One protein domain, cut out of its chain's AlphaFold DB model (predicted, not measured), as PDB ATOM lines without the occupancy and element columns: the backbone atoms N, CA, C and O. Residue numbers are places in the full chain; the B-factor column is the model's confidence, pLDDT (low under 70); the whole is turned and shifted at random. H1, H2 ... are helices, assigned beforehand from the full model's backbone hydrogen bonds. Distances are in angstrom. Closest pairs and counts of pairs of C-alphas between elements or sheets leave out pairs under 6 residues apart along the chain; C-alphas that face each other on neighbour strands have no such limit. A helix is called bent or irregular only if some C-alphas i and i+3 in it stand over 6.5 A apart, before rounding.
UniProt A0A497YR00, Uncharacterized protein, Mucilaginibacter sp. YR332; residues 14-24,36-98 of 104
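This is residues 14 to 24 and 36 to 98 of the 104 residues of an uncharacterized protein of Mucilaginibacter sp. YR332 (UniProt A0A497YR00). The long helix H3 and the helix H2 before it make a splayed helical hairpin, whose two legs touch near their link, and H1 packs on both legs, running the same way as H3 and crossing H2. Near residue 80 H3 kinks, and the short H4 beyond it packs on residues 38 to 45 of H2. The printed part has 74 residues with four named helices, in the order H1, H2, H3, H4, and no named strand; the class is all helix. The whole is compact, with a radius of gyration of the C-alphas of 12.6 A, and its outline is elongated, spanning 39 by 21 by 20 A.

H3, residues 58 to 86, is the longest helix; it is irregular, with C-alphas 78 and 81 9.3 A apart, and has a kink of 74 degrees near residue 80. H2, residues 36 to 53, forms a hairpin with H3. They touch through residues 50 to 53 of H2 and 61 to 65 of H3, and their closest C-alphas, those of Leu 53 and Tyr 61, are 6.7 A apart. They run opposite ways at a steep tilt of 36 degrees, only just steep. H1, residues 14 to 24, touches residues 62 to 73 of H3, the closest C-alphas being those of Leu 23 and Val 73 at 6.3 A. H1 and H3 run the same way at a shallow tilt of 25 degrees. H1 also touches H2, opposite ways at a steep tilt of 46 degrees, with the C-alphas of Phe 20 and Arg 43 closest at 7.4 A. H4, residues 90 to 95, touches residues 38 to 45 of H2, the same way at a shallow tilt of 19 degrees; the closest C-alphas, those of Ala 41 and Arg 91, are 5.8 A apart. H3 and H4 only just touch, and only at the corner by their link, with 3 pairs of C-alphas within 8 A, the closest those of Val 84 and Phe 93 at 5.6 A. H1 and H4 are apart. The helix packing is part aligned, part crossed: with H3 and H4, which touch only at the corner, left out, 2 of the 4 pairs of helices that touch are at a shallow tilt. Every O i to N i+4 pair is within hydrogen-bond range in H1, H2 and H4; in H3 17 of 25 are.

H3 measures 37.7 A from first to last C-alpha, from C-alpha 58 at (136.960, 189.586, 170.975) to C-alpha 86 at (152.121, 190.707, 205.430). H2 measures 25.5 A, H1 15.7 A and H4 8.7 A. H1 begins with C-alpha 14 at (151.283, 194.280, 171.138).

The two C-alphas farthest apart, those of Glu 59 and Leu 85, are 39.3 A apart. Residues 25 to 35, the link from H1 to H2, are not printed, and C-alphas 24 and 36 are 10.9 A apart across the cut. The links from H2 to H3 and from H3 to H4 are tight. Mean pLDDT of the printed part is 82.8; residues 56, 58 to 59, 80 to 82, 84 to 85 and 98 are under 70.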
ATOM      1  N   ARG A  14     150.770 192.908 171.074       86.62
ATOM      2  CA  ARG A  14     151.283 194.280 171.138       86.62
ATOM      3  C   ARG A  14     150.507 195.113 172.160       86.62
ATOM      4  O   ARG A  14     151.136 195.723 173.023       86.62
ATOM      5  N   LEU A  15     149.173 195.093 172.103       84.19
ATOM      6  CA  LEU A  15     148.298 195.806 173.044       84.19
ATOM      7  C   LEU A  15     148.513 195.336 174.488       84.19
ATOM      8  O   LEU A  15     148.671 196.157 175.387       84.19
ATOM      9  N   ASN A  16     148.606 194.021 174.712       86.94
ATOM     10  CA  ASN A  16     148.880 193.464 176.039       86.94
ATOM     11  C   ASN A  16     150.205 193.984 176.617       86.94
ATOM     12  O   ASN A  16     150.266 194.401 177.771       86.94
ATOM     13  N   THR A  17     151.259 194.003 175.795       91.19
ATOM     14  CA  THR A  17     152.578 194.503 176.205       91.19
ATOM     15  C   THR A  17     152.540 195.999 176.520       91.19
ATOM     16  O   THR A  17     153.137 196.431 177.503       91.19
ATOM     17  N   GLN A  18     151.829 196.792 175.714       91.06
ATOM     18  CA  GLN A  18     151.670 198.227 175.956       91.06
ATOM     19  C   GLN A  18     150.924 198.503 177.268       91.06
ATOM     20  O   GLN A  18     151.423 199.271 178.086       91.06
ATOM     21  N   ASN A  19     149.799 197.826 177.509       90.12
ATOM     22  CA  ASN A  19     149.027 197.979 178.745       90.12
ATOM     23  C   ASN A  19     149.810 197.533 179.987       90.12
ATOM     24  O   ASN A  19     149.788 198.223 181.003       90.12
ATOM     25  N   PHE A  20     150.583 196.446 179.894       93.56
ATOM     26  CA  PHE A  20     151.467 196.027 180.983       93.56
ATOM     27  C   PHE A  20     152.514 197.098 181.329       93.56
ATOM     28  O   PHE A  20     152.744 197.396 182.500       93.56
ATOM     29  N   ASN A  21     153.142 197.699 180.315       93.44
ATOM     30  CA  ASN A  21     154.140 198.744 180.537       93.44
ATOM     31  C   ASN A  21     153.519 199.992 181.184       93.44
ATOM     32  O   ASN A  21     154.123 200.561 182.093       93.44
ATOM     33  N   LEU A  22     152.313 200.382 180.755       92.25
ATOM     34  CA  LEU A  22     151.563 201.479 181.372       92.25
ATOM     35  C   LEU A  22     151.234 201.176 182.835       92.25
ATOM     36  O   LEU A  22     151.441 202.030 183.687       92.25
ATOM     37  N   LEU A  23     150.813 199.948 183.147       91.50
ATOM     38  CA  LEU A  23     150.562 199.514 184.520       91.50
ATOM     39  C   LEU A  23     151.809 199.656 185.404       91.50
ATOM     40  O   LEU A  23     151.727 200.229 186.488       91.50
ATOM     41  N   VAL A  24     152.972 199.184 184.943       93.56
ATOM     42  CA  VAL A  24     154.237 199.317 185.694       93.56
ATOM     43  C   VAL A  24     154.612 200.788 185.890       93.56
ATOM     44  O   VAL A  24     155.041 201.169 186.980       93.56
ATOM     45  N   VAL A  36     162.899 194.148 189.762       91.81
ATOM     46  CA  VAL A  36     162.888 193.305 188.549       91.81
ATOM     47  C   VAL A  36     162.171 191.972 188.799       91.81
ATOM     48  O   VAL A  36     161.403 191.513 187.955       91.81
ATOM     49  N   THR A  37     162.382 191.364 189.967       91.25
ATOM     50  CA  THR A  37     161.721 190.111 190.354       91.25
ATOM     51  C   THR A  37     160.214 190.298 190.525       91.25
ATOM     52  O   THR A  37     159.438 189.462 190.058       91.25
ATOM     53  N   ASP A  38     159.783 191.410 191.117       90.56
ATOM     54  CA  ASP A  38     158.359 191.700 191.301       90.56
ATOM     55  C   ASP A  38     157.668 191.997 189.966       90.56
ATOM     56  O   ASP A  38     156.568 191.507 189.717       90.56
ATOM     57  N   GLN A  39     158.335 192.716 189.059       92.69
ATOM     58  CA  GLN A  39     157.834 192.948 187.701       92.69
ATOM     59  C   GLN A  39     157.661 191.638 186.925       92.69
ATOM     60  O   GLN A  39     156.679 191.478 186.204       92.69
ATOM     61  N   GLN A  40     158.572 190.671 187.088       92.50
ATOM     62  CA  GLN A  40     158.425 189.343 186.482       92.50
ATOM     63  C   GLN A  40     157.227 188.578 187.059       92.50
ATOM     64  O   GLN A  40     156.471 187.971 186.301       92.50
ATOM     65  N   ALA A  41     157.024 188.627 188.379       90.75
ATOM     66  CA  ALA A  41     155.865 188.004 189.017       90.75
ATOM     67  C   ALA A  41     154.548 188.654 188.558       90.75
ATOM     68  O   ALA A  41     153.601 187.950 188.205       90.75
ATOM     69  N   LEU A  42     154.516 189.987 188.483       91.75
ATOM     70  CA  LEU A  42     153.382 190.749 187.966       91.75
ATOM     71  C   LEU A  42     153.096 190.421 186.508       91.75
ATOM     72  O   LEU A  42     151.939 190.277 186.136       91.75
ATOM     73  N   ARG A  43     154.138 190.260 185.685       93.56
ATOM     74  CA  ARG A  43     153.994 189.895 184.276       93.56
ATOM     75  C   ARG A  43     153.325 188.540 184.110       93.56
ATOM     76  O   ARG A  43     152.399 188.428 183.318       93.56
ATOM     77  N   GLN A  44     153.761 187.534 184.865       90.94
ATOM     78  CA  GLN A  44     153.154 186.200 184.822       90.94
ATOM     79  C   GLN A  44     151.687 186.233 185.263       90.94
ATOM     80  O   GLN A  44     150.839 185.607 184.633       90.94
ATOM     81  N   PHE A  45     151.393 186.980 186.329       88.94
ATOM     82  CA  PHE A  45     150.037 187.161 186.839       88.94
ATOM     83  C   PHE A  45     149.129 187.861 185.816       88.94
ATOM     84  O   PHE A  45     148.042 187.382 185.499       88.94
ATOM     85  N   TYR A  46     149.622 188.956 185.240       90.44
ATOM     86  CA  TYR A  46     148.929 189.745 184.232       90.44
ATOM     87  C   TYR A  46     148.688 188.952 182.942       90.44
ATOM     88  O   TYR A  46     147.558 188.896 182.470       90.44
ATOM     89  N   ASP A  47     149.707 188.264 182.411       89.31
ATOM     90  CA  ASP A  47     149.574 187.432 181.209       89.31
ATOM     91  C   ASP A  47     148.560 186.292 181.411       89.31
ATOM     92  O   ASP A  47     147.793 185.992 180.493       89.31
ATOM     93  N   GLY A  48     148.508 185.698 182.610       87.62
ATOM     94  CA  GLY A  48     147.504 184.696 182.968       87.62
ATOM     95  C   GLY A  48     146.075 185.244 182.909       87.62
ATOM     96  O   GLY A  48     145.206 184.625 182.294       87.62
ATOM     97  N   GLY A  49     145.834 186.431 183.476       86.06
ATOM     98  CA  GLY A  49     144.520 187.076 183.394       86.06
ATOM     99  C   GLY A  49     144.158 187.528 181.981       86.06
ATOM    100  O   GLY A  49     143.042 187.291 181.519       86.06
ATOM    101  N   THR A  50     145.116 188.075 181.232       86.31
ATOM    102  CA  THR A  50     144.913 188.421 179.823       86.31
ATOM    103  C   THR A  50     144.549 187.195 178.987       86.31
ATOM    104  O   THR A  50     143.684 187.283 178.118       86.31
ATOM    105  N   GLN A  51     145.178 186.040 179.226       83.50
ATOM    106  CA  GLN A  51     144.850 184.813 178.503       83.50
ATOM    107  C   GLN A  51     143.386 184.408 178.709       83.50
ATOM    108  O   GLN A  51     142.730 184.047 177.736       83.50
ATOM    109  N   ARG A  52     142.851 184.538 179.926       81.38
ATOM    110  CA  ARG A  52     141.432 184.259 180.203       81.38
ATOM    111  C   ARG A  52     140.497 185.248 179.520       81.38
ATOM    112  O   ARG A  52     139.471 184.845 178.982       81.38
ATOM    113  N   LEU A  53     140.875 186.525 179.436       80.12
ATOM    114  CA  LEU A  53     140.111 187.508 178.657       80.12
ATOM    115  C   LEU A  53     140.025 187.150 177.168       80.12
ATOM    116  O   LEU A  53     139.058 187.536 176.517       80.12
ATOM    117  N   ARG A  54     140.994 186.404 176.619       74.12
ATOM    118  CA  ARG A  54     140.946 185.927 175.223       74.12
ATOM    119  C   ARG A  54     139.940 184.802 174.997       74.12
ATOM    120  O   ARG A  54     139.588 184.547 173.851       74.12
ATOM    121  N   GLU A  55     139.491 184.128 176.053       75.62
ATOM    122  CA  GLU A  55     138.424 183.122 175.965       75.62
ATOM    123  C   GLU A  55     137.036 183.778 175.817       75.62
ATOM    124  O   GLU A  55     136.053 183.108 175.501       75.62
ATOM    125  N   LEU A  56     136.956 185.100 176.006       69.94
ATOM    126  CA  LEU A  56     135.747 185.906 175.874       69.94
ATOM    127  C   LEU A  56     135.618 186.494 174.452       69.94
ATOM    128  O   LEU A  56     136.600 186.550 173.708       69.94
ATOM    129  N   PRO A  57     134.421 186.960 174.043       71.56
ATOM    130  CA  PRO A  57     134.213 187.544 172.719       71.56
ATOM    131  C   PRO A  57     135.168 188.716 172.444       71.56
ATOM    132  O   PRO A  57     135.230 189.677 173.211       71.56
ATOM    133  N   ALA A  58     135.883 188.651 171.317       64.81
ATOM    134  CA  ALA A  58     136.960 189.586 170.975       64.81
ATOM    135  C   ALA A  58     136.517 191.046 170.799       64.81
ATOM    136  O   ALA A  58     137.338 191.951 170.918       64.81
ATOM    137  N   GLU A  59     135.226 191.274 170.556       66.62
ATOM    138  CA  GLU A  59     134.618 192.594 170.337       66.62
ATOM    139  C   GLU A  59     134.794 193.557 171.522       66.62
ATOM    140  O   GLU A  59     134.555 194.749 171.382       66.62
ATOM    141  N   GLN A  60     135.203 193.048 172.687       72.19
ATOM    142  CA  GLN A  60     135.389 193.831 173.910       72.19
ATOM    143  C   GLN A  60     136.768 193.615 174.543       72.19
ATOM    144  O   GLN A  60     136.975 193.996 175.692       72.19
ATOM    145  N   TYR A  61     137.702 192.959 173.846       77.38
ATOM    146  CA  TYR A  61     138.979 192.569 174.446       77.38
ATOM    147  C   TYR A  61     139.797 193.781 174.909       77.38
ATOM    148  O   TYR A  61     140.312 193.763 176.023       77.38
ATOM    149  N   GLU A  62     139.885 194.834 174.094       79.38
ATOM    150  CA  GLU A  62     140.627 196.053 174.441       79.38
ATOM    151  C   GLU A  62     140.013 196.763 175.653       79.38
ATOM    152  O   GLU A  62     140.701 196.950 176.656       79.38
ATOM    153  N   ASP A  63     138.707 197.049 175.613       82.19
ATOM    154  CA  ASP A  63     137.990 197.712 176.709       82.19
ATOM    155  C   ASP A  63     138.087 196.922 178.021       82.19
ATOM    156  O   ASP A  63     138.343 197.488 179.086       82.19
ATOM    157  N   ARG A  64     137.924 195.594 177.956       81.94
ATOM    158  CA  ARG A  64     138.028 194.717 179.130       81.94
ATOM    159  C   ARG A  64     139.449 194.640 179.657       81.94
ATOM    160  O   ARG A  64     139.630 194.659 180.871       81.94
ATOM    161  N   LEU A  65     140.447 194.564 178.775       85.06
ATOM    162  CA  LEU A  65     141.848 194.547 179.178       85.06
ATOM    163  C   LEU A  65     142.222 195.863 179.856       85.06
ATOM    164  O   LEU A  65     142.808 195.832 180.935       85.06
ATOM    165  N   SER A  66     141.838 197.005 179.288       84.50
ATOM    166  CA  SER A  66     142.063 198.316 179.902       84.50
ATOM    167  C   SER A  66     141.340 198.457 181.241       84.50
ATOM    168  O   SER A  66     141.962 198.891 182.211       84.50
ATOM    169  N   TYR A  67     140.076 198.035 181.335       85.38
ATOM    170  CA  TYR A  67     139.324 198.041 182.595       85.38
ATOM    171  C   TYR A  67     140.000 197.176 183.667       85.38
ATOM    172  O   TYR A  67     140.314 197.669 184.749       85.38
ATOM    173  N   ALA A  68     140.305 195.916 183.350       85.00
ATOM    174  CA  ALA A  68     140.956 194.986 184.269       85.00
ATOM    175  C   ALA A  68     142.349 195.485 184.699       85.00
ATOM    176  O   ALA A  68     142.718 195.388 185.868       85.00
ATOM    177  N   THR A  69     143.109 196.084 183.776       86.88
ATOM    178  CA  THR A  69     144.403 196.721 184.075       86.88
ATOM    179  C   THR A  69     144.236 197.861 185.080       86.88
ATOM    180  O   THR A  69     145.004 197.949 186.036       86.88
ATOM    181  N   GLY A  70     143.219 198.709 184.900       84.62
ATOM    182  CA  GLY A  70     142.898 199.794 185.827       84.62
ATOM    183  C   GLY A  70     142.517 199.289 187.218       84.62
ATOM    184  O   GLY A  70     143.050 199.777 188.215       84.62
ATOM    185  N   GLU A  71     141.669 198.262 187.296       85.31
ATOM    186  CA  GLU A  71     141.302 197.627 188.567       85.31
ATOM    187  C   GLU A  71     142.521 197.027 189.278       85.31
ATOM    188  O   GLU A  71     142.664 197.177 190.491       85.31
ATOM    189  N   LEU A  72     143.449 196.418 188.533       86.44
ATOM    190  CA  LEU A  72     144.690 195.889 189.093       86.44
ATOM    191  C   LEU A  72     145.607 197.002 189.624       86.44
ATOM    192  O   LEU A  72     146.140 196.871 190.726       86.44
ATOM    193  N   VAL A  73     145.761 198.115 188.894       86.56
ATOM    194  CA  VAL A  73     146.504 199.295 189.382       86.56
ATOM    195  C   VAL A  73     145.870 199.829 190.663       86.56
ATOM    196  O   VAL A  73     146.580 200.042 191.649       86.56
ATOM    197  N   ASN A  74     144.546 200.000 190.682       84.69
ATOM    198  CA  ASN A  74     143.817 200.456 191.862       84.69
ATOM    199  C   ASN A  74     144.053 199.512 193.044       84.69
ATOM    200  O   ASN A  74     144.443 199.961 194.118       84.69
ATOM    201  N   ALA A  75     143.882 198.206 192.847       83.25
ATOM    202  CA  ALA A  75     144.038 197.208 193.895       83.25
ATOM    203  C   ALA A  75     145.462 197.188 194.478       83.25
ATOM    204  O   ALA A  75     145.631 197.180 195.699       83.25
ATOM    205  N   LEU A  76     146.484 197.250 193.623       85.75
ATOM    206  CA  LEU A  76     147.885 197.341 194.042       85.75
ATOM    207  C   LEU A  76     148.174 198.651 194.787       85.75
ATOM    208  O   LEU A  76     148.862 198.630 195.806       85.75
ATOM    209  N   THR A  77     147.608 199.769 194.332       81.38
ATOM    210  CA  THR A  77     147.794 201.086 194.961       81.38
ATOM    211  C   THR A  77     147.120 201.162 196.332       81.38
ATOM    212  O   THR A  77     147.744 201.604 197.294       81.38
ATOM    213  N   TYR A  78     145.871 200.697 196.450       78.75
ATOM    214  CA  TYR A  78     145.107 200.735 197.702       78.75
ATOM    215  C   TYR A  78     145.663 199.795 198.768       78.75
ATOM    216  O   TYR A  78     145.632 200.131 199.950       78.75
ATOM    217  N   ARG A  79     146.152 198.617 198.367       73.44
ATOM    218  CA  ARG A  79     146.717 197.639 199.304       73.44
ATOM    219  C   ARG A  79     148.195 197.913 199.611       73.44
ATOM    220  O   ARG A  79     148.642 197.671 200.726       73.44
ATOM    221  N   GLY A  80     148.923 198.541 198.688       66.56
ATOM    222  CA  GLY A  80     150.227 199.163 198.927       66.56
ATOM    223  C   GLY A  80     151.361 198.212 199.346       66.56
ATOM    224  O   GLY A  80     151.195 197.006 199.516       66.56
ATOM    225  N   ALA A  81     152.562 198.774 199.538       65.69
ATOM    226  CA  ALA A  81     153.771 198.021 199.924       65.69
ATOM    227  C   ALA A  81     153.722 197.452 201.341       65.69
ATOM    228  O   ALA A  81     154.366 196.443 201.627       65.69
ATOM    229  N   ALA A  82     152.942 198.078 202.220       66.56
ATOM    230  CA  ALA A  82     152.760 197.610 203.584       66.56
ATOM    231  C   ALA A  82     152.031 196.257 203.632       66.56
ATOM    232  O   ALA A  82     152.414 195.402 204.432       66.56
ATOM    233  N   ASP A  83     151.050 196.023 202.752       71.94
ATOM    234  CA  ASP A  83     150.369 194.729 202.683       71.94
ATOM    235  C   ASP A  83     151.282 193.649 202.103       71.94
ATOM    236  O   ASP A  83     151.246 192.524 202.590       71.94
ATOM    237  N   VAL A  84     152.159 193.967 201.140       69.94
ATOM    238  CA  VAL A  84     153.121 192.994 200.573       69.94
ATOM    239  C   VAL A  84     153.939 192.309 201.670       69.94
ATOM    240  O   VAL A  84     154.141 191.093 201.631       69.94
ATOM    241  N   LEU A  85     154.360 193.068 202.687       68.69
ATOM    242  CA  LEU A  85     155.120 192.547 203.826       68.69
ATOM    243  C   LEU A  85     154.321 191.539 204.667       68.69
ATOM    244  O   LEU A  85     154.918 190.645 205.262       68.69
ATOM    245  N   GLN A  86     152.988 191.636 204.693       80.12
ATOM    246  CA  GLN A  86     152.121 190.707 205.430       80.12
ATOM    247  C   GLN A  86     151.999 189.342 204.741       80.12
ATOM    248  O   GLN A  86     151.801 188.333 205.414       80.12
ATOM    249  N   PHE A  87     152.147 189.290 203.413       78.50
ATOM    250  CA  PHE A  87     152.080 188.047 202.632       78.50
ATOM    251  C   PHE A  87     153.447 187.369 202.451       78.50
ATOM    252  O   PHE A  87     153.527 186.300 201.852       78.50
ATOM    253  N   GLY A  88     154.532 187.973 202.943       80.06
ATOM    254  CA  GLY A  88     155.892 187.425 202.890       80.06
ATOM    255  C   GLY A  88     156.575 187.510 201.518       80.06
ATOM    256  O   GLY A  88     157.800 187.589 201.460       80.06
ATOM    257  N   SER A  89     155.816 187.539 200.417       83.69
ATOM    258  CA  SER A  89     156.335 187.804 199.073       83.69
ATOM    259  C   SER A  89     155.326 188.555 198.203       83.69
ATOM    260  O   SER A  89     154.112 188.396 198.352       83.69
ATOM    261  N   PHE A  90     155.819 189.325 197.228       85.19
ATOM    262  CA  PHE A  90     154.964 190.007 196.252       85.19
ATOM    263  C   PHE A  90     154.135 189.025 195.415       85.19
ATOM    264  O   PHE A  90     152.979 189.287 195.106       85.19
ATOM    265  N   ARG A  91     154.677 187.840 195.111       84.38
ATOM    266  CA  ARG A  91     153.935 186.789 194.403       84.38
ATOM    267  C   ARG A  91     152.742 186.278 195.213       84.38
ATOM    268  O   ARG A  91     151.677 186.045 194.649       84.38
ATOM    269  N   ASP A  92     152.913 186.070 196.516       83.88
ATOM    270  CA  ASP A  92     151.826 185.584 197.371       83.88
ATOM    271  C   ASP A  92     150.807 186.691 197.665       83.88
ATOM    272  O   ASP A  92     149.606 186.428 197.704       83.88
ATOM    273  N   PHE A  93     151.259 187.945 197.731       86.25
ATOM    274  CA  PHE A  93     150.379 189.110 197.698       86.25
ATOM    275  C   PHE A  93     149.543 189.158 196.413       86.25
ATOM    276  O   PHE A  93     148.327 189.329 196.497       86.25
ATOM    277  N   LEU A  94     150.145 188.920 195.240       84.56
ATOM    278  CA  LEU A  94     149.411 188.878 193.974       84.56
ATOM    279  C   LEU A  94     148.313 187.806 193.976       84.56
ATOM    280  O   LEU A  94     147.187 188.066 193.566       84.56
ATOM    281  N   ARG A  95     148.601 186.623 194.528       82.31
ATOM    282  CA  ARG A  95     147.604 185.550 194.701       82.31
ATOM    283  C   ARG A  95     146.450 185.936 195.625       82.31
ATOM    284  O   ARG A  95     145.376 185.358 195.521       82.31
ATOM    285  N   SER A  96     146.633 186.908 196.518       82.06
ATOM    286  CA  SER A  96     145.529 187.415 197.341       82.06
ATOM    287  C   SER A  96     144.488 188.195 196.527       82.06
ATOM    288  O   SER A  96     143.355 188.335 196.981       82.06
ATOM    289  N   PHE A  97     144.834 188.637 195.310       76.75
ATOM    290  CA  PHE A  97     143.898 189.217 194.345       76.75
ATOM    291  C   PHE A  97     143.116 188.165 193.546       76.75
ATOM    292  O   PHE A  97     142.352 188.548 192.672       76.75
ATOM    293  N   CYS A  98     143.211 186.870 193.884       66.44
ATOM    294  CA  CYS A  98     142.384 185.805 193.305       66.44
ATOM    295  C   CYS A  98     140.840 185.905 193.517       66.44
ATOM    296  O   CYS A  98     140.148 184.957 193.145       66.44
TER     297      CYS A  98